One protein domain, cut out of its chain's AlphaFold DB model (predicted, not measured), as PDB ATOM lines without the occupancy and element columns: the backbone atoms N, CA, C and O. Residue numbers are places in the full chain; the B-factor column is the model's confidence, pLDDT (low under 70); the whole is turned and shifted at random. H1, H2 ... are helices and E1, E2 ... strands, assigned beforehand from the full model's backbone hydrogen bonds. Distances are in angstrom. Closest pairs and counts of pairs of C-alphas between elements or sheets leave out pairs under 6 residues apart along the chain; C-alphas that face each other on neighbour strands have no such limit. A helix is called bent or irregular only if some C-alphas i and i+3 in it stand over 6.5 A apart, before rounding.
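Overview. This is residues 6 to 159 of the 663 residues of the protein "uncharacterized protein LOC106021121" of Mesocricetus auratus (UniProt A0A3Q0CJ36). Two small helical lobes lie side by side, each with three helices beside a tiny two-stranded sheet, and an arm of three helices, H1 to H3, runs out from the first lobe and makes much of the length. The first lobe holds H4, H5 and H6 with the sheet E1 - E2; the second holds H7, H8 and H9 with the sheet E3 - E4; H6 lies in the middle of the whole. The printed part has 154 residues, with nine named helices and four named strands in the order H1 H2 H3 E1 H4 H5 E2 H6 E3 H7 H8 E4 H9, and its class is mostly helix. Both sheets are antiparallel. The whole is elongated, with spans of 58 by 34 by 22 A, and only just compact, close to loose, with a radius of gyration of the C-alphas of 17.6 A.

Along the chain. Find C-alpha 6 at (41.112, 65.292, 115.487); from there H1 runs to residue 15, 14.5 A. H2 is residues 20 to 29, 14.9 A, and H3 is residues 41 to 50, 14.7 A. Strand E1, residues 55 to 57, goes straight into H4, residues 58 to 67, 15.0 A. H5, residues 74 to 83, comes next, then E2, residues 91 to 93. Look for C-alpha 94 at (12.636, 53.541, 110.755), where H6 begins; it runs to residue 104, 15.3 A. E3, residues 108 to 110, leads into H7, residues 111 to 120, and H8, residues 127 to 136, follows. E4, residues 144 to 146, leads into H9, residues 147 to 158, the longest helix at 15.9 A, ending at C-alpha 158 at (17.126, 43.725, 91.096). H4 and H7 are irregular: C-alphas 59 and 62 are 7.0 A apart, and C-alphas 112 and 115 are 8.0 A apart.

Arrangement. Start at H1, which is close to H2 but not clearly touching; their closest C-alphas, of Leu 15 and Arg 23, are 7.1 A apart. H2 touches H3 at a steep tilt of 53 degrees, opposite ways, closest at the C-alphas of Leu 26 and Ala 47, 6.0 A. H3 touches H6 about perpendicular, at 83 degrees, with the C-alphas of Leu 50 and Asn 95 closest at 5.3 A. E1 and E2 are antiparallel at 144 degrees; look for N 56 and O 92, 2.9 A apart, within hydrogen-bond range. H4 and H5 are close but not clearly touching, with the C-alphas of Val 58 and Gln 81 closest at 6.8 A. H5 touches H6 at a steep tilt of 64 degrees, opposite ways, closest at the C-alphas of Ile 80 and Thr 100, 7.2 A. H4 and H7 are near each other, with 7 pairs of C-alphas within 10 A. Residues 70 to 71 pair antiparallel with residues 108 to 109 of E3. E3 and E4 are antiparallel at 151 degrees, with N 109 and O 145 within hydrogen-bond range at 2.8 A. H7 touches H8 at a steep tilt of 51 degrees, opposite ways, closest at the C-alphas of Asp 115 and Ile 130, 6.8 A. Residues 153 to 157 of H9 touch H8 at a steep tilt of 57 degrees, closest at the C-alphas of Leu 133 and Glu 153, 6.4 A. H7 and H9 are apart. Every O i to N i+4 pair is within hydrogen-bond range in H3, H5, H6, H8 and H9; in H1, H2, H4 and H7 it is 4 of 6 each.

Size, cuts and confidence. The two C-alphas farthest apart are those of Val 6 and Asn 141, 59.6 A. The printed part has no cut, and its one long link is that from H2 to H3. The mean pLDDT of the printed part is 73.5; residues 6 to 48 and residue 140 are under 70.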
ATOM      1  N   VAL A   6      42.304  64.425 115.579       32.34
ATOM      2  CA  VAL A   6      41.112  65.292 115.487       32.34
ATOM      3  C   VAL A   6      39.864  64.578 114.927       32.34
ATOM      4  O   VAL A   6      38.764  65.105 115.055       32.34
ATOM      5  N   CYS A   7      39.978  63.365 114.368       39.28
ATOM      6  CA  CYS A   7      38.812  62.653 113.808       39.28
ATOM      7  C   CYS A   7      38.034  61.787 114.809       39.28
ATOM      8  O   CYS A   7      36.862  61.532 114.566       39.28
ATOM      9  N   ILE A   8      38.638  61.335 115.915       38.53
ATOM     10  CA  ILE A   8      37.900  60.549 116.922       38.53
ATOM     11  C   ILE A   8      37.134  61.487 117.858       38.53
ATOM     12  O   ILE A   8      35.953  61.257 118.074       38.53
ATOM     13  N   GLN A   9      37.749  62.585 118.314       35.44
ATOM     14  CA  GLN A   9      37.116  63.531 119.242       35.44
ATOM     15  C   GLN A   9      35.841  64.167 118.662       35.44
ATOM     16  O   GLN A   9      34.829  64.204 119.336       35.44
ATOM     17  N   HIS A  10      35.839  64.579 117.386       39.97
ATOM     18  CA  HIS A  10      34.651  65.194 116.778       39.97
ATOM     19  C   HIS A  10      33.540  64.193 116.422       39.97
ATOM     20  O   HIS A  10      32.383  64.588 116.372       39.97
ATOM     21  N   ILE A  11      33.859  62.912 116.187       42.25
ATOM     22  CA  ILE A  11      32.839  61.854 116.059       42.25
ATOM     23  C   ILE A  11      32.321  61.461 117.448       42.25
ATOM     24  O   ILE A  11      31.133  61.206 117.593       42.25
ATOM     25  N   GLU A  12      33.174  61.466 118.477       35.88
ATOM     26  CA  GLU A  12      32.733  61.343 119.867       35.88
ATOM     27  C   GLU A  12      31.855  62.519 120.286       35.88
ATOM     28  O   GLU A  12      30.863  62.264 120.939       35.88
ATOM     29  N   ASP A  13      32.116  63.750 119.850       36.28
ATOM     30  CA  ASP A  13      31.248  64.906 120.116       36.28
ATOM     31  C   ASP A  13      29.949  64.872 119.278       36.28
ATOM     32  O   ASP A  13      28.924  65.385 119.714       36.28
ATOM     33  N   PHE A  14      29.951  64.218 118.104       40.81
ATOM     34  CA  PHE A  14      28.742  63.960 117.300       40.81
ATOM     35  C   PHE A  14      27.902  62.785 117.844       40.81
ATOM     36  O   PHE A  14      26.721  62.673 117.526       40.81
ATOM     37  N   LEU A  15      28.506  61.903 118.654       43.34
ATOM     38  CA  LEU A  15      27.883  60.709 119.253       43.34
ATOM     39  C   LEU A  15      27.730  60.784 120.788       43.34
ATOM     40  O   LEU A  15      27.096  59.904 121.370       43.34
ATOM     41  N   ASN A  16      28.272  61.806 121.456       38.69
ATOM     42  CA  ASN A  16      28.067  62.110 122.875       38.69
ATOM     43  C   ASN A  16      27.165  63.333 123.008       38.69
ATOM     44  O   ASN A  16      27.631  64.430 123.300       38.69
ATOM     45  N   VAL A  17      25.865  63.091 122.885       38.00
ATOM     46  CA  VAL A  17      24.947  63.300 124.009       38.00
ATOM     47  C   VAL A  17      23.986  62.095 123.971       38.00
ATOM     48  O   VAL A  17      23.199  61.955 123.042       38.00
ATOM     49  N   ASP A  18      24.160  61.167 124.918       42.88
ATOM     50  CA  ASP A  18      23.194  60.126 125.330       42.88
ATOM     51  C   ASP A  18      22.869  58.918 124.412       42.88
ATOM     52  O   ASP A  18      21.741  58.448 124.410       42.88
ATOM     53  N   ASN A  19      23.806  58.324 123.645       50.22
ATOM     54  CA  ASN A  19      23.474  57.081 122.902       50.22
ATOM     55  C   ASN A  19      24.614  56.057 122.704       50.22
ATOM     56  O   ASN A  19      25.188  55.894 121.623       50.22
ATOM     57  N   LYS A  20      24.913  55.273 123.752       48.97
ATOM     58  CA  LYS A  20      25.917  54.183 123.713       48.97
ATOM     59  C   LYS A  20      25.545  53.006 122.794       48.97
ATOM     60  O   LYS A  20      26.449  52.339 122.291       48.97
ATOM     61  N   VAL A  21      24.255  52.738 122.570       48.50
ATOM     62  CA  VAL A  21      23.768  51.556 121.821       48.50
ATOM     63  C   VAL A  21      24.042  51.683 120.318       48.50
ATOM     64  O   VAL A  21      24.538  50.747 119.685       48.50
ATOM     65  N   TYR A  22      23.813  52.870 119.758       52.16
ATOM     66  CA  TYR A  22      24.032  53.161 118.341       52.16
ATOM     67  C   TYR A  22      25.516  53.153 117.956       52.16
ATOM     68  O   TYR A  22      25.872  52.685 116.877       52.16
ATOM     69  N   ARG A  23      26.404  53.576 118.868       51.31
ATOM     70  CA  ARG A  23      27.860  53.602 118.653       51.31
ATOM     71  C   ARG A  23      28.444  52.216 118.360       51.31
ATOM     72  O   ARG A  23      29.218  52.080 117.418       51.31
ATOM     73  N   ASN A  24      28.066  51.189 119.125       48.25
ATOM     74  CA  ASN A  24      28.606  49.833 118.942       48.25
ATOM     75  C   ASN A  24      28.151  49.197 117.619       48.25
ATOM     76  O   ASN A  24      28.936  48.522 116.963       48.25
ATOM     77  N   ARG A  25      26.921  49.477 117.173       47.78
ATOM     78  CA  ARG A  25      26.406  48.971 115.892       47.78
ATOM     79  C   ARG A  25      26.846  49.759 114.670       47.78
ATOM     80  O   ARG A  25      27.046  49.161 113.619       47.78
ATOM     81  N   LEU A  26      27.042  51.070 114.799       50.75
ATOM     82  CA  LEU A  26      27.691  51.870 113.763       50.75
ATOM     83  C   LEU A  26      29.118  51.348 113.515       50.75
ATOM     84  O   LEU A  26      29.540  51.229 112.370       50.75
ATOM     85  N   LEU A  27      29.832  50.968 114.583       51.91
ATOM     86  CA  LEU A  27      31.159  50.351 114.497       51.91
ATOM     87  C   LEU A  27      31.133  48.943 113.871       51.91
ATOM     88  O   LEU A  27      32.028  48.644 113.087       51.91
ATOM     89  N   ASP A  28      30.106  48.124 114.134       49.22
ATOM     90  CA  ASP A  28      29.908  46.830 113.448       49.22
ATOM     91  C   ASP A  28      29.520  46.991 111.960       49.22
ATOM     92  O   ASP A  28      29.914  46.184 111.115       49.22
ATOM     93  N   GLY A  29      28.761  48.041 111.619       43.47
ATOM     94  CA  GLY A  29      28.344  48.362 110.247       43.47
ATOM     95  C   GLY A  29      29.488  48.873 109.362       43.47
ATOM     96  O   GLY A  29      29.514  48.622 108.156       43.47
ATOM     97  N   VAL A  30      30.496  49.514 109.959       52.28
ATOM     98  CA  VAL A  30      31.755  49.873 109.291       52.28
ATOM     99  C   VAL A  30      32.647  48.624 109.238       52.28
ATOM    100  O   VAL A  30      33.630  48.496 109.961       52.28
ATOM    101  N   LYS A  31      32.303  47.673 108.357       47.84
ATOM    102  CA  LYS A  31      32.927  46.335 108.207       47.84
ATOM    103  C   LYS A  31      34.444  46.305 107.905       47.84
ATOM    104  O   LYS A  31      34.990  45.237 107.647       47.84
ATOM    105  N   THR A  32      35.163  47.430 107.930       42.50
ATOM    106  CA  THR A  32      36.606  47.492 107.639       42.50
ATOM    107  C   THR A  32      37.375  48.354 108.641       42.50
ATOM    108  O   THR A  32      37.640  49.535 108.427       42.50
ATOM    109  N   PHE A  33      37.851  47.724 109.717       39.94
ATOM    110  CA  PHE A  33      39.035  48.217 110.415       39.94
ATOM    111  C   PHE A  33      40.269  47.834 109.594       39.94
ATOM    112  O   PHE A  33      40.780  46.719 109.692       39.94
ATOM    113  N   HIS A  34      40.787  48.757 108.781       40.12
ATOM    114  CA  HIS A  34      42.171  48.607 108.345       40.12
ATOM    115  C   HIS A  34      43.074  48.702 109.581       40.12
ATOM    116  O   HIS A  34      42.858  49.556 110.443       40.12
ATOM    117  N   SER A  35      44.131  47.889 109.639       37.75
ATOM    118  CA  SER A  35      45.150  47.843 110.709       37.75
ATOM    119  C   SER A  35      45.885  49.175 110.979       37.75
ATOM    120  O   SER A  35      46.804  49.234 111.787       37.75
ATOM    121  N   THR A  36      45.465  50.258 110.317       41.88
ATOM    122  CA  THR A  36      45.951  51.635 110.433       41.88
ATOM    123  C   THR A  36      44.956  52.595 111.108       41.88
ATOM    124  O   THR A  36      45.268  53.777 111.236       41.88
ATOM    125  N   GLY A  37      43.770  52.127 111.529       44.09
ATOM    126  CA  GLY A  37      42.752  52.955 112.197       44.09
ATOM    127  C   GLY A  37      41.978  53.906 111.272       44.09
ATOM    128  O   GLY A  37      41.454  54.916 111.735       44.09
ATOM    129  N   LYS A  38      41.924  53.621 109.962       47.31
ATOM    130  CA  LYS A  38      41.199  54.415 108.952       47.31
ATOM    131  C   LYS A  38      40.004  53.632 108.393       47.31
ATOM    132  O   LYS A  38      40.165  52.458 108.070       47.31
ATOM    133  N   PHE A  39      38.859  54.298 108.229       52.66
ATOM    134  CA  PHE A  39      37.631  53.767 107.616       52.66
ATOM    135  C   PHE A  39      37.326  54.455 106.270       52.66
ATOM    136  O   PHE A  39      37.753  55.590 106.042       52.66
ATOM    137  N   SER A  40      36.594  53.777 105.373       54.38
ATOM    138  CA  SER A  40      36.093  54.379 104.124       54.38
ATOM    139  C   SER A  40      35.008  55.412 104.429       54.38
ATOM    140  O   SER A  40      34.090  55.153 105.207       54.38
ATOM    141  N   LEU A  41      35.096  56.580 103.789       54.38
ATOM    142  CA  LEU A  41      34.123  57.663 103.954       54.38
ATOM    143  C   LEU A  41      32.724  57.230 103.483       54.38
ATOM    144  O   LEU A  41      31.736  57.586 104.113       54.38
ATOM    145  N   ASN A  42      32.644  56.380 102.456       54.94
ATOM    146  CA  ASN A  42      31.379  55.819 101.978       54.94
ATOM    147  C   ASN A  42      30.783  54.820 102.979       54.94
ATOM    148  O   ASN A  42      29.583  54.846 103.210       54.94
ATOM    149  N   SER A  43      31.600  53.984 103.634       54.78
ATOM    150  CA  SER A  43      31.107  53.092 104.697       54.78
ATOM    151  C   SER A  43      30.541  53.878 105.885       54.78
ATOM    152  O   SER A  43      29.539  53.467 106.460       54.78
ATOM    153  N   LEU A  44      31.139  55.029 106.222       58.91
ATOM    154  CA  LEU A  44      30.593  55.929 107.242       58.91
ATOM    155  C   LEU A  44      29.272  56.571 106.787       58.91
ATOM    156  O   LEU A  44      28.334  56.637 107.574       58.91
ATOM    157  N   VAL A  45      29.184  57.024 105.532       62.53
ATOM    158  CA  VAL A  45      27.957  57.609 104.962       62.53
ATOM    159  C   VAL A  45      26.819  56.587 104.919       62.53
ATOM    160  O   VAL A  45      25.709  56.901 105.333       62.53
ATOM    161  N   ASN A  46      27.095  55.349 104.506       61.09
ATOM    162  CA  ASN A  46      26.109  54.265 104.482       61.09
ATOM    163  C   ASN A  46      25.596  53.948 105.892       61.09
ATOM    164  O   ASN A  46      24.391  53.852 106.113       61.09
ATOM    165  N   ALA A  47      26.504  53.863 106.870       62.56
ATOM    166  CA  ALA A  47      26.122  53.689 108.266       62.56
ATOM    167  C   ALA A  47      25.294  54.884 108.776       62.56
ATOM    168  O   ALA A  47      24.296  54.688 109.464       62.56
ATOM    169  N   ALA A  48      25.647  56.116 108.401       65.81
ATOM    170  CA  ALA A  48      24.888  57.311 108.766       65.81
ATOM    171  C   ALA A  48      23.478  57.344 108.142       65.81
ATOM    172  O   ALA A  48      22.543  57.791 108.804       65.81
ATOM    173  N   ASN A  49      23.297  56.834 106.917       70.12
ATOM    174  CA  ASN A  49      21.989  56.764 106.253       70.12
ATOM    175  C   ASN A  49      21.009  55.838 106.988       70.12
ATOM    176  O   ASN A  49      19.831  56.186 107.137       70.12
ATOM    177  N   LEU A  50      21.489  54.707 107.515       70.75
ATOM    178  CA  LEU A  50      20.678  53.816 108.351       70.75
ATOM    179  C   LEU A  50      20.170  54.530 109.611       70.75
ATOM    180  O   LEU A  50      19.017  54.361 109.986       70.75
ATOM    181  N   PHE A  51      20.987  55.387 110.224       73.00
ATOM    182  CA  PHE A  51      20.621  56.157 111.422       73.00
ATOM    183  C   PHE A  51      20.125  57.575 111.109       73.00
ATOM    184  O   PHE A  51      20.287  58.499 111.908       73.00
ATOM    185  N   SER A  52      19.512  57.752 109.938       71.38
ATOM    186  CA  SER A  52      18.900  59.011 109.516       71.38
ATOM    187  C   SER A  52      17.373  58.903 109.452       71.38
ATOM    188  O   SER A  52      16.798  57.814 109.456       71.38
ATOM    189  N   GLY A  53      16.696  60.051 109.403       72.62
ATOM    190  CA  GLY A  53      15.244  60.118 109.230       72.62
ATOM    191  C   GLY A  53      14.438  60.035 110.528       72.62
ATOM    192  O   GLY A  53      14.908  60.393 111.609       72.62
ATOM    193  N   GLN A  54      13.171  59.632 110.396       79.69
ATOM    194  CA  GLN A  54      12.212  59.608 111.500       79.69
ATOM    195  C   GLN A  54      12.466  58.429 112.443       79.69
ATOM    196  O   GLN A  54      12.655  57.288 112.009       79.69
ATOM    197  N   LYS A  55      12.393  58.715 113.742       83.62
ATOM    198  CA  LYS A  55      12.349  57.708 114.798       83.62
ATOM    199  C   LYS A  55      10.911  57.336 115.138       83.62
ATOM    200  O   LYS A  55       9.988  58.107 114.876       83.62
ATOM    201  N   MET A  56      10.734  56.170 115.739       86.75
ATOM    202  CA  MET A  56       9.453  55.724 116.271       86.75
ATOM    203  C   MET A  56       9.637  54.932 117.560       86.75
ATOM    204  O   MET A  56      10.691  54.332 117.769       86.75
ATOM    205  N   ASN A  57       8.613  54.921 118.410       88.19
ATOM    206  CA  ASN A  57       8.665  54.177 119.660       88.19
ATOM    207  C   ASN A  57       8.568  52.667 119.407       88.19
ATOM    208  O   ASN A  57       7.785  52.223 118.564       88.19
ATOM    209  N   VAL A  58       9.313  51.869 120.176       83.44
ATOM    210  CA  VAL A  58       9.311  50.400 120.070       83.44
ATOM    211  C   VAL A  58       7.904  49.791 120.165       83.44
ATOM    212  O   VAL A  58       7.593  48.819 119.477       83.44
ATOM    213  N   LYS A  59       7.011  50.396 120.960       85.00
ATOM    214  CA  LYS A  59       5.621  49.938 121.130       85.00
ATOM    215  C   LYS A  59       4.754  50.190 119.896       85.00
ATOM    216  O   LYS A  59       3.735  49.529 119.723       85.00
ATOM    217  N   GLU A  60       5.154  51.126 119.040       89.38
ATOM    218  CA  GLU A  60       4.449  51.480 117.807       89.38
ATOM    219  C   GLU A  60       4.937  50.678 116.595       89.38
ATOM    220  O   GLU A  60       4.323  50.773 115.533       89.38
ATOM    221  N   ILE A  61       5.991  49.860 116.739       88.50
ATOM    222  CA  ILE A  61       6.540  49.035 115.649       88.50
ATOM    223  C   ILE A  61       5.445  48.177 115.020       88.50
ATOM    224  O   ILE A  61       5.252  48.226 113.812       88.50
ATOM    225  N   GLN A  62       4.699  47.426 115.830       87.56
ATOM    226  CA  GLN A  62       3.682  46.511 115.315       87.56
ATOM    227  C   GLN A  62       2.537  47.258 114.592       87.56
ATOM    228  O   GLN A  62       2.319  46.961 113.417       87.56
ATOM    229  N   PRO A  63       1.871  48.270 115.195       90.06
ATOM    230  CA  PRO A  63       0.867  49.072 114.487       90.06
ATOM    231  C   PRO A  63       1.381  49.714 113.194       90.06
ATOM    232  O   PRO A  63       0.655  49.809 112.205       90.06
ATOM    233  N   TYR A  64       2.636  50.166 113.188       91.00
ATOM    234  CA  TYR A  64       3.247  50.767 112.011       91.00
ATOM    235  C   TYR A  64       3.467  49.747 110.894       91.00
ATOM    236  O   TYR A  64       3.071  50.007 109.760       91.00
ATOM    237  N   LEU A  65       4.030  48.578 111.199       91.19
ATOM    238  CA  LEU A  65       4.224  47.521 110.205       91.19
ATOM    239  C   LEU A  65       2.883  47.043 109.633       91.19
ATOM    240  O   LEU A  65       2.747  46.940 108.415       91.19
ATOM    241  N   GLU A  66       1.855  46.892 110.469       89.88
ATOM    242  CA  GLU A  66       0.497  46.554 110.019       89.88
ATOM    243  C   GLU A  66      -0.095  47.638 109.102       89.88
ATOM    244  O   GLU A  66      -0.774  47.333 108.112       89.88
ATOM    245  N   SER A  67       0.202  48.916 109.374       90.81
ATOM    246  CA  SER A  67      -0.208  50.022 108.503       90.81
ATOM    247  C   SER A  67       0.406  49.924 107.102       90.81
ATOM    248  O   SER A  67      -0.275  50.263 106.134       90.81
ATOM    249  N   LEU A  68       1.606  49.347 106.987       90.56
ATOM    250  CA  LEU A  68       2.310  49.060 105.730       90.56
ATOM    251  C   LEU A  68       1.950  47.689 105.132       90.56
ATOM    252  O   LEU A  68       2.515  47.275 104.128       90.56
ATOM    253  N   GLY A  69       1.031  46.949 105.760       89.81
ATOM    254  CA  GLY A  69       0.660  45.604 105.325       89.81
ATOM    255  C   GLY A  69       1.689  44.522 105.662       89.81
ATOM    256  O   GLY A  69       1.604  43.436 105.094       89.81
ATOM    257  N   ILE A  70       2.629  44.789 106.571       93.12
ATOM    258  CA  ILE A  70       3.603  43.822 107.086       93.12
ATOM    259  C   ILE A  70       3.101  43.282 108.427       93.12
ATOM    260  O   ILE A  70       2.959  44.015 109.402       93.12
ATOM    261  N   GLU A  71       2.860  41.980 108.493       91.62
ATOM    262  CA  GLU A  71       2.390  41.295 109.694       91.62
ATOM    263  C   GLU A  71       3.489  40.408 110.274       91.62
ATOM    264  O   GLU A  71       4.014  39.522 109.595       91.62
ATOM    265  N   LEU A  72       3.796  40.618 111.551       90.00
ATOM    266  CA  LEU A  72       4.691  39.765 112.328       90.00
ATOM    267  C   LEU A  72       3.883  38.847 113.245       90.00
ATOM    268  O   LEU A  72       2.874  39.258 113.819       90.00
ATOM    269  N   THR A  73       4.357  37.616 113.426       89.19
ATOM    270  CA  THR A  73       3.929  36.768 114.548       89.19
ATOM    271  C   THR A  73       4.473  37.309 115.872       89.19
ATOM    272  O   THR A  73       5.477  38.021 115.888       89.19
ATOM    273  N   ASP A  74       3.881  36.918 117.004       87.38
ATOM    274  CA  ASP A  74       4.352  37.342 118.334       87.38
ATOM    275  C   ASP A  74       5.842  37.036 118.556       87.38
ATOM    276  O   ASP A  74       6.585  37.857 119.095       87.38
ATOM    277  N   SER A  75       6.300  35.869 118.090       86.69
ATOM    278  CA  SER A  75       7.708  35.469 118.162       86.69
ATOM    279  C   SER A  75       8.619  36.338 117.296       86.69
ATOM    280  O   SER A  75       9.712  36.696 117.730       86.69
ATOM    281  N   GLU A  76       8.181  36.696 116.088       88.94
ATOM    282  CA  GLU A  76       8.947  37.579 115.203       88.94
ATOM    283  C   GLU A  76       8.974  39.004 115.753       88.94
ATOM    284  O   GLU A  76      10.025  39.632 115.754       88.94
ATOM    285  N   SER A  77       7.859  39.497 116.294       86.50
ATOM    286  CA  SER A  77       7.782  40.819 116.916       86.50
ATOM    287  C   SER A  77       8.745  40.930 118.105       86.50
ATOM    288  O   SER A  77       9.537  41.868 118.174       86.50
ATOM    289  N   GLN A  78       8.786  39.921 118.986       84.75
ATOM    290  CA  GLN A  78       9.759  39.860 120.088       84.75
ATOM    291  C   GLN A  78      11.210  39.770 119.593       84.75
ATOM    292  O   GLN A  78      12.103  40.419 120.147       84.75
ATOM    293  N   MET A  79      11.462  38.991 118.535       85.62
ATOM    294  CA  MET A  79      12.784  38.908 117.914       85.62
ATOM    295  C   MET A  79      13.214  40.270 117.360       85.62
ATOM    296  O   MET A  79      14.315  40.721 117.657       85.62
ATOM    297  N   ILE A  80      12.353  40.953 116.605       85.00
ATOM    298  CA  ILE A  80      12.651  42.270 116.036       85.00
ATOM    299  C   ILE A  80      12.881  43.291 117.149       85.00
ATOM    300  O   ILE A  80      13.899  43.973 117.118       85.00
ATOM    301  N   GLN A  81      12.023  43.344 118.171       83.19
ATOM    302  CA  GLN A  81      12.175  44.274 119.299       83.19
ATOM    303  C   GLN A  81      13.474  44.056 120.086       83.19
ATOM    304  O   GLN A  81      14.106  45.024 120.492       83.19
ATOM    305  N   SER A  82      13.898  42.802 120.272       81.38
ATOM    306  CA  SER A  82      15.187  42.485 120.912       81.38
ATOM    307  C   SER A  82      16.388  42.675 119.983       81.38
ATOM    308  O   SER A  82      17.519  42.795 120.455       81.38
ATOM    309  N   THR A  83      16.151  42.713 118.668       80.94
ATOM    310  CA  THR A  83      17.195  42.885 117.661       80.94
ATOM    311  C   THR A  83      17.403  44.339 117.295       80.94
ATOM    312  O   THR A  83      18.537  44.669 116.998       80.94
ATOM    313  N   VAL A  84      16.406  45.223 117.276       81.12
ATOM    314  CA  VAL A  84      16.605  46.630 116.883       81.12
ATOM    315  C   VAL A  84      17.354  47.426 117.962       81.12
ATOM    316  O   VAL A  84      17.172  47.175 119.150       81.12
ATOM    317  N   PRO A  85      18.229  48.379 117.592       74.50
ATOM    318  CA  PRO A  85      18.886  49.231 118.572       74.50
ATOM    319  C   PRO A  85      17.906  50.315 119.029       74.50
ATOM    320  O   PRO A  85      17.396  51.066 118.202       74.50
ATOM    321  N   LEU A  86      17.658  50.387 120.333       77.69
ATOM    322  CA  LEU A  86      16.848  51.434 120.956       77.69
ATOM    323  C   LEU A  86      17.759  52.503 121.565       77.69
ATOM    324  O   LEU A  86      18.856  52.181 122.033       77.69
ATOM    325  N   ASP A  87      17.322  53.761 121.525       73.06
ATOM    326  CA  ASP A  87      17.930  54.813 122.344       73.06
ATOM    327  C   ASP A  87      17.378  54.807 123.772       73.06
ATOM    328  O   ASP A  87      16.506  54.012 124.123       73.06
ATOM    329  N   ASP A  88      17.896  55.719 124.593       74.12
ATOM    330  CA  ASP A  88      17.485  55.914 125.984       74.12
ATOM    331  C   ASP A  88      15.990  56.299 126.138       74.12
ATOM    332  O   ASP A  88      15.460  56.250 127.248       74.12
ATOM    333  N   GLU A  89      15.290  56.639 125.044       78.06
ATOM    334  CA  GLU A  89      13.851  56.951 125.000       78.06
ATOM    335  C   GLU A  89      13.000  55.820 124.373       78.06
ATOM    336  O   GLU A  89      11.829  56.026 124.031       78.06
ATOM    337  N   ASP A  90      13.563  54.613 124.227       83.62
ATOM    338  CA  ASP A  90      12.939  53.457 123.563       83.62
ATOM    339  C   ASP A  90      12.546  53.725 122.092       83.62
ATOM    340  O   ASP A  90      11.572  53.157 121.572       83.62
ATOM    341  N   LEU A  91      13.286  54.598 121.396       81.81
ATOM    342  CA  LEU A  91      13.050  54.931 119.995       81.81
ATOM    343  C   LEU A  91      14.037  54.225 119.052       81.81
ATOM    344  O   LEU A  91      15.231  54.074 119.330       81.81
ATOM    345  N   VAL A  92      13.536  53.854 117.874       85.19
ATOM    346  CA  VAL A  92      14.305  53.261 116.772       85.19
ATOM    347  C   VAL A  92      14.146  54.088 115.500       85.19
ATOM    348  O   VAL A  92      13.054  54.562 115.185       85.19
ATOM    349  N   TYR A  93      15.226  54.252 114.737       84.94
ATOM    350  CA  TYR A  93      15.146  54.806 113.383       84.94
ATOM    351  C   TYR A  93      14.408  53.847 112.447       84.94
ATOM    352  O   TYR A  93      14.755  52.667 112.361       84.94
ATOM    353  N   LYS A  94      13.430  54.359 111.690       86.31
ATOM    354  CA  LYS A  94      12.636  53.541 110.755       86.31
ATOM    355  C   LYS A  94      13.507  52.777 109.751       86.31
ATOM    356  O   LYS A  94      13.272  51.595 109.534       86.31
ATOM    357  N   ASN A  95      14.560  53.398 109.217       81.19
ATOM    358  CA  ASN A  95      15.483  52.745 108.280       81.19
ATOM    359  C   ASN A  95      16.183  51.524 108.902       81.19
ATOM    360  O   ASN A  95      16.339  50.501 108.243       81.19
ATOM    361  N   VAL A  96      16.546  51.597 110.188       82.69
ATOM    362  CA  VAL A  96      17.154  50.471 110.917       82.69
ATOM    363  C   VAL A  96      16.149  49.348 111.135       82.69
ATOM    364  O   VAL A  96      16.499  48.176 111.005       82.69
ATOM    365  N   LEU A  97      14.900  49.688 111.460       87.06
ATOM    366  CA  LEU A  97      13.822  48.706 111.579       87.06
ATOM    367  C   LEU A  97      13.619  47.957 110.251       87.06
ATOM    368  O   LEU A  97      13.559  46.729 110.246       87.06
ATOM    369  N   MET A  98      13.574  48.682 109.133       87.62
ATOM    370  CA  MET A  98      13.378  48.107 107.798       87.62
ATOM    371  C   MET A  98      14.560  47.233 107.359       87.62
ATOM    372  O   MET A  98      14.353  46.117 106.884       87.62
ATOM    373  N   ASP A  99      15.797  47.674 107.600       83.44
ATOM    374  CA  ASP A  99      17.001  46.865 107.358       83.44
ATOM    375  C   ASP A  99      17.024  45.586 108.218       83.44
ATOM    376  O   ASP A  99      17.364  44.499 107.738       83.44
ATOM    377  N   THR A 100      16.568  45.686 109.473       84.56
ATOM    378  CA  THR A 100      16.440  44.528 110.370       84.56
ATOM    379  C   THR A 100      15.440  43.513 109.813       84.56
ATOM    380  O   THR A 100      15.759  42.326 109.767       84.56
ATOM    381  N   LEU A 101      14.277  43.963 109.325       86.38
ATOM    382  CA  LEU A 101      13.256  43.102 108.707       86.38
ATOM    383  C   LEU A 101      13.753  42.426 107.425       86.38
ATOM    384  O   LEU A 101      13.509  41.234 107.220       86.38
ATOM    385  N   ARG A 102      14.488  43.161 106.581       86.69
ATOM    386  CA  ARG A 102      15.133  42.607 105.379       86.69
ATOM    387  C   ARG A 102      16.126  41.509 105.736       86.69
ATOM    388  O   ARG A 102      16.130  40.446 105.119       86.69
ATOM    389  N   THR A 103      16.958  41.766 106.742       81.62
ATOM    390  CA  THR A 103      18.028  40.854 107.159       81.62
ATOM    391  C   THR A 103      17.474  39.604 107.836       81.62
ATOM    392  O   THR A 103      17.936  38.497 107.560       81.62
ATOM    393  N   SER A 104      16.467  39.756 108.697       81.00
ATOM    394  CA  SER A 104      15.842  38.629 109.392       81.00
ATOM    395  C   SER A 104      14.833  37.869 108.523       81.00
ATOM    396  O   SER A 104      14.423  36.770 108.897       81.00
ATOM    397  N   ARG A 105      14.433  38.441 107.373       86.81
ATOM    398  CA  ARG A 105      13.425  37.909 106.437       86.81
ATOM    399  C   ARG A 105      12.115  37.517 107.134       86.81
ATOM    400  O   ARG A 105      11.494  36.516 106.782       86.81
ATOM    401  N   SER A 106      11.724  38.292 108.146       81.56
ATOM    402  CA  SER A 106      10.603  37.976 109.040       81.56
ATOM    403  C   SER A 106       9.307  38.655 108.606       81.56
ATOM    404  O   SER A 106       9.320  39.783 108.115       81.56
ATOM    405  N   GLY A 107       8.185  37.981 108.850       89.44
ATOM    406  CA  GLY A 107       6.849  38.502 108.595       89.44
ATOM    407  C   GLY A 107       6.221  38.082 107.271       89.44
ATOM    408  O   GLY A 107       6.820  37.433 106.409       89.44
ATOM    409  N   LYS A 108       4.960  38.481 107.117       91.56
ATOM    410  CA  LYS A 108       4.164  38.310 105.901       91.56
ATOM    411  C   LYS A 108       3.736  39.666 105.370       91.56
ATOM    412  O   LYS A 108       3.372  40.538 106.147       91.56
ATOM    413  N   VAL A 109       3.718  39.808 104.054       93.06
ATOM    414  CA  VAL A 109       3.275  41.024 103.371       93.06
ATOM    415  C   VAL A 109       1.912  40.785 102.740       93.06
ATOM    416  O   VAL A 109       1.692  39.768 102.079       93.06
ATOM    417  N   ASN A 110       0.988  41.712 102.968       90.81
ATOM    418  CA  ASN A 110      -0.295  41.761 102.290       90.81
ATOM    419  C   ASN A 110      -0.096  42.289 100.864       90.81
ATOM    420  O   ASN A 110       0.382  43.404 100.671       90.81
ATOM    421  N   MET A 111      -0.507  41.500  99.871       87.88
ATOM    422  CA  MET A 111      -0.364  41.838  98.454       87.88
ATOM    423  C   MET A 111      -1.123  43.107  98.052       87.88
ATOM    424  O   MET A 111      -0.752  43.737  97.072       87.88
ATOM    425  N   ASP A 112      -2.163  43.499  98.791       86.62
ATOM    426  CA  ASP A 112      -2.919  44.728  98.510       86.62
ATOM    427  C   ASP A 112      -2.180  46.002  98.963       86.62
ATOM    428  O   ASP A 112      -2.608  47.103  98.633       86.62
ATOM    429  N   LYS A 113      -1.087  45.851  99.724       90.81
ATOM    430  CA  LYS A 113      -0.201  46.928 100.196       90.81
ATOM    431  C   LYS A 113       1.261  46.668  99.828       90.81
ATOM    432  O   LYS A 113       2.177  47.111 100.517       90.81
ATOM    433  N   ILE A 114       1.491  45.886  98.775       89.81
ATOM    434  CA  ILE A 114       2.846  45.497  98.391       89.81
ATOM    435  C   ILE A 114       3.689  46.702  97.973       89.81
ATOM    436  O   ILE A 114       4.864  46.746  98.323       89.81
ATOM    437  N   ASP A 115       3.075  47.695  97.327       87.38
ATOM    438  CA  ASP A 115       3.734  48.939  96.926       87.38
ATOM    439  C   ASP A 115       4.266  49.685  98.160       87.38
ATOM    440  O   ASP A 115       5.466  49.943  98.257       87.38
ATOM    441  N   ASP A 116       3.399  49.905  99.159       88.19
ATOM    442  CA  ASP A 116       3.758  50.548 100.430       88.19
ATOM    443  C   ASP A 116       4.883  49.784 101.147       88.19
ATOM    444  O   ASP A 116       5.830  50.386 101.661       88.19
ATOM    445  N   ALA A 117       4.789  48.451 101.192       89.12
ATOM    446  CA  ALA A 117       5.779  47.607 101.850       89.12
ATOM    447  C   ALA A 117       7.145  47.677 101.148       89.12
ATOM    448  O   ALA A 117       8.163  47.851 101.815       89.12
ATOM    449  N   ILE A 118       7.180  47.561  99.819       88.50
ATOM    450  CA  ILE A 118       8.410  47.612  99.017       88.50
ATOM    451  C   ILE A 118       9.087  48.982  99.121       88.50
ATOM    452  O   ILE A 118      10.301  49.039  99.341       88.50
ATOM    453  N   GLU A 119       8.307  50.063  99.036       86.38
ATOM    454  CA  GLU A 119       8.801  51.435  99.179       86.38
ATOM    455  C   GLU A 119       9.455  51.640 100.553       86.38
ATOM    456  O   GLU A 119      10.600  52.087 100.648       86.38
ATOM    457  N   HIS A 120       8.771  51.242 101.629       87.38
ATOM    458  CA  HIS A 120       9.270  51.444 102.991       87.38
ATOM    459  C   HIS A 120      10.413  50.499 103.369       87.38
ATOM    460  O   HIS A 120      11.271  50.880 104.165       87.38
ATOM    461  N   LEU A 121      10.484  49.303 102.776       87.12
ATOM    462  CA  LEU A 121      11.660  48.432 102.884       87.12
ATOM    463  C   LEU A 121      12.895  49.029 102.178       87.12
ATOM    464  O   LEU A 121      14.016  48.559 102.399       87.12
ATOM    465  N   GLY A 122      12.711  50.084 101.379       80.31
ATOM    466  CA  GLY A 122      13.784  50.858 100.763       80.31
ATOM    467  C   GLY A 122      14.312  50.250  99.468       80.31
ATOM    468  O   GLY A 122      15.473  50.486  99.125       80.31
ATOM    469  N   PHE A 123      13.501  49.454  98.764       83.69
ATOM    470  CA  PHE A 123      13.869  48.927  97.453       83.69
ATOM    471  C   PHE A 123      13.549  49.938  96.348       83.69
ATOM    472  O   PHE A 123      12.442  50.472  96.311       83.69
ATOM    473  N   PRO A 124      14.475  50.178  95.405       80.00
ATOM    474  CA  PRO A 124      14.259  51.129  94.322       80.00
ATOM    475  C   PRO A 124      13.483  50.489  93.158       80.00
ATOM    476  O   PRO A 124      14.014  50.395  92.052       80.00
ATOM    477  N   LEU A 125      12.268  49.993  93.408       78.38
ATOM    478  CA  LEU A 125      11.410  49.386  92.384       78.38
ATOM    479  C   LEU A 125      10.390  50.393  91.834       78.38
ATOM    480  O   LEU A 125       9.799  51.163  92.586       78.38
ATOM    481  N   GLU A 126      10.195  50.379  90.517       80.06
ATOM    482  CA  GLU A 126       9.169  51.154  89.814       80.06
ATOM    483  C   GLU A 126       7.832  50.395  89.787       80.06
ATOM    484  O   GLU A 126       7.794  49.173  89.929       80.06
ATOM    485  N   GLU A 127       6.723  51.104  89.551       74.44
ATOM    486  CA  GLU A 127       5.363  50.532  89.540       74.44
ATOM    487  C   GLU A 127       5.243  49.316  88.599       74.44
ATOM    488  O   GLU A 127       4.698  48.278  88.977       74.44
ATOM    489  N   GLU A 128       5.848  49.386  87.406       75.12
ATOM    490  CA  GLU A 128       5.857  48.278  86.439       75.12
ATOM    491  C   GLU A 128       6.591  47.029  86.965       75.12
ATOM    492  O   GLU A 128       6.184  45.896  86.688       75.12
ATOM    493  N   GLU A 129       7.655  47.213  87.747       81.25
ATOM    494  CA  GLU A 129       8.434  46.114  88.329       81.25
ATOM    495  C   GLU A 129       7.713  45.490  89.522       81.25
ATOM    496  O   GLU A 129       7.774  44.274  89.708       81.25
ATOM    497  N   ILE A 130       6.981  46.291  90.303       81.31
ATOM    498  CA  ILE A 130       6.147  45.779  91.396       81.31
ATOM    499  C   ILE A 130       4.948  44.996  90.836       81.31
ATOM    500  O   ILE A 130       4.575  43.948  91.381       81.31
ATOM    501  N   GLU A 131       4.389  45.409  89.693       79.56
ATOM    502  CA  GLU A 131       3.399  44.605  88.971       79.56
ATOM    503  C   GLU A 131       3.964  43.263  88.481       79.56
ATOM    504  O   GLU A 131       3.250  42.253  88.475       79.56
ATOM    505  N   GLU A 132       5.205  43.244  87.984       83.12
ATOM    506  CA  GLU A 132       5.878  42.019  87.539       83.12
ATOM    507  C   GLU A 132       6.150  41.083  88.718       83.12
ATOM    508  O   GLU A 132       5.728  39.923  88.688       83.12
ATOM    509  N   LEU A 133       6.737  41.618  89.788       83.75
ATOM    510  CA  LEU A 133       6.942  40.938  91.062       83.75
ATOM    511  C   LEU A 133       5.642  40.288  91.557       83.75
ATOM    512  O   LEU A 133       5.599  39.096  91.865       83.75
ATOM    513  N   SER A 134       4.542  41.040  91.539       82.31
ATOM    514  CA  SER A 134       3.233  40.571  92.000       82.31
ATOM    515  C   SER A 134       2.666  39.400  91.187       82.31
ATOM    516  O   SER A 134       1.887  38.609  91.722       82.31
ATOM    517  N   LYS A 135       3.047  39.247  89.909       84.00
ATOM    518  CA  LYS A 135       2.596  38.132  89.048       84.00
ATOM    519  C   LYS A 135       3.318  36.819  89.358       84.00
ATOM    520  O   LYS A 135       2.747  35.755  89.105       84.00
ATOM    521  N   ASN A 136       4.539  36.890  89.888       81.06
ATOM    522  CA  ASN A 136       5.401  35.727  90.115       81.06
ATOM    523  C   ASN A 136       5.316  35.180  91.549       81.06
ATOM    524  O   ASN A 136       5.686  34.030  91.795       81.06
ATOM    525  N   LEU A 137       4.792  35.964  92.496       85.81
ATOM    526  CA  LEU A 137       4.705  35.556  93.896       85.81
ATOM    527  C   LEU A 137       3.587  34.527  94.155       85.81
ATOM    528  O   LEU A 137       2.472  34.653  93.642       85.81
ATOM    529  N   PRO A 138       3.836  33.510  95.003       76.62
ATOM    530  CA  PRO A 138       2.832  32.520  95.368       76.62
ATOM    531  C   PRO A 138       1.837  33.114  96.375       76.62
ATOM    532  O   PRO A 138       2.034  33.051  97.590       76.62
ATOM    533  N   VAL A 139       0.752  33.687  95.860       72.19
ATOM    534  CA  VAL A 139      -0.304  34.291  96.678       72.19
ATOM    535  C   VAL A 139      -1.196  33.202  97.282       72.19
ATOM    536  O   VAL A 139      -1.801  32.403  96.564       72.19
ATOM    537  N   ASN A 140      -1.278  33.155  98.613       69.69
ATOM    538  CA  ASN A 140      -2.179  32.240  99.316       69.69
ATOM    539  C   ASN A 140      -3.642  32.746  99.289       69.69
ATOM    540  O   ASN A 140      -3.936  33.848  98.828       69.69
ATOM    541  N   ASN A 141      -4.577  31.959  99.828       70.38
ATOM    542  CA  ASN A 141      -6.006  32.317  99.858       70.38
ATOM    543  C   ASN A 141      -6.316  33.606 100.651       70.38
ATOM    544  O   ASN A 141      -7.401  34.158 100.505       70.38
ATOM    545  N   GLU A 142      -5.381  34.080 101.475       75.38
ATOM    546  CA  GLU A 142      -5.496  35.294 102.293       75.38
ATOM    547  C   GLU A 142      -4.809  36.509 101.649       75.38
ATOM    548  O   GLU A 142      -4.691  37.547 102.290       75.38
ATOM    549  N   ARG A 143      -4.342  36.386 100.397       84.50
ATOM    550  CA  ARG A 143      -3.570  37.416  99.681       84.50
ATOM    551  C   ARG A 143      -2.308  37.871 100.423       84.50
ATOM    552  O   ARG A 143      -1.920  39.032 100.349       84.50
ATOM    553  N   LYS A 144      -1.638  36.947 101.116       86.50
ATOM    554  CA  LYS A 144      -0.392  37.208 101.853       86.50
ATOM    555  C   LYS A 144       0.771  36.396 101.299       86.50
ATOM    556  O   LYS A 144       0.601  35.233 100.924       86.50
ATOM    557  N   VAL A 145       1.960  36.988 101.322       90.94
ATOM    558  CA  VAL A 145       3.223  36.359 100.918       90.94
ATOM    559  C   VAL A 145       4.232  36.393 102.065       90.94
ATOM    560  O   VAL A 145       4.267  37.339 102.842       90.94
ATOM    561  N   GLN A 146       5.038  35.343 102.210       90.75
ATOM    562  CA  GLN A 146       6.132  35.317 103.191       90.75
ATOM    563  C   GLN A 146       7.247  36.280 102.768       90.75
ATOM    564  O   GLN A 146       7.634  36.264 101.597       90.75
ATOM    565  N   MET A 147       7.805  37.045 103.713       90.56
ATOM    566  CA  MET A 147       8.871  38.018 103.443       90.56
ATOM    567  C   MET A 147      10.076  37.372 102.741       90.56
ATOM    568  O   MET A 147      10.588  37.923 101.776       90.56
ATOM    569  N   ASP A 148      10.489  36.160 103.128       88.31
ATOM    570  CA  ASP A 148      11.593  35.456 102.451       88.31
ATOM    571  C   ASP A 148      11.336  35.198 100.952       88.31
ATOM    572  O   ASP A 148      12.247  35.325 100.134       88.31
ATOM    573  N   LEU A 149      10.101  34.850 100.581       89.00
ATOM    574  CA  LEU A 149       9.729  34.613  99.182       89.00
ATOM    575  C   LEU A 149       9.627  35.924  98.405       89.00
ATOM    576  O   LEU A 149      10.091  35.983  97.271       89.00
ATOM    577  N   LEU A 150       9.077  36.966  99.039       89.88
ATOM    578  CA  LEU A 150       9.055  38.319  98.491       89.88
ATOM    579  C   LEU A 150      10.476  38.783  98.157       89.88
ATOM    580  O   LEU A 150      10.760  39.126  97.016       89.88
ATOM    581  N   LEU A 151      11.382  38.714  99.133       88.00
ATOM    582  CA  LEU A 151      12.758  39.170  98.978       88.00
ATOM    583  C   LEU A 151      13.536  38.362  97.931       88.00
ATOM    584  O   LEU A 151      14.337  38.940  97.215       88.00
ATOM    585  N   LYS A 152      13.279  37.055  97.775       85.00
ATOM    586  CA  LYS A 152      13.875  36.253  96.684       85.00
ATOM    587  C   LYS A 152      13.442  36.720  95.292       85.00
ATOM    588  O   LYS A 152      14.252  36.709  94.365       85.00
ATOM    589  N   GLU A 153      12.178  37.100  95.136       84.31
ATOM    590  CA  GLU A 153      11.688  37.644  93.868       84.31
ATOM    591  C   GLU A 153      12.249  39.051  93.630       84.31
ATOM    592  O   GLU A 153      12.718  39.343  92.534       84.31
ATOM    593  N   VAL A 154      12.315  39.889  94.674       84.31
ATOM    594  CA  VAL A 154      13.001  41.192  94.621       84.31
ATOM    595  C   VAL A 154      14.460  41.021  94.183       84.31
ATOM    596  O   VAL A 154      14.895  41.706  93.261       84.31
ATOM    597  N   ASP A 155      15.198  40.073  94.769       80.31
ATOM    598  CA  ASP A 155      16.584  39.751  94.394       80.31
ATOM    599  C   ASP A 155      16.681  39.310  92.918       80.31
ATOM    600  O   ASP A 155      17.665  39.593  92.233       80.31
ATOM    601  N   THR A 156      15.646  38.644  92.395       79.44
ATOM    602  CA  THR A 156      15.572  38.223  90.985       79.44
ATOM    603  C   THR A 156      15.373  39.417  90.047       79.44
ATOM    604  O   THR A 156      16.021  39.487  88.999       79.44
ATOM    605  N   ILE A 157      14.529  40.378  90.435       74.81
ATOM    606  CA  ILE A 157      14.256  41.600  89.664       74.81
ATOM    607  C   ILE A 157      15.433  42.571  89.717       74.81
ATOM    608  O   ILE A 157      15.823  43.119  88.689       74.81
ATOM    609  N   LEU A 158      16.037  42.768  90.889       74.38
ATOM    610  CA  LEU A 158      17.126  43.725  91.096       74.38
ATOM    611  C   LEU A 158      18.507  43.160  90.707       74.38
ATOM    612  O   LEU A 158      19.404  43.910  90.303       74.38
ATOM    613  N   GLY A 159      18.677  41.840  90.773       74.38
ATOM    614  CA  GLY A 159      19.948  41.163  90.533       74.38
ATOM    615  C   GLY A 159      20.917  41.263  91.717       74.38
ATOM    616  O   GLY A 159      20.558  41.683  92.812       74.38
TER     617      GLY A 159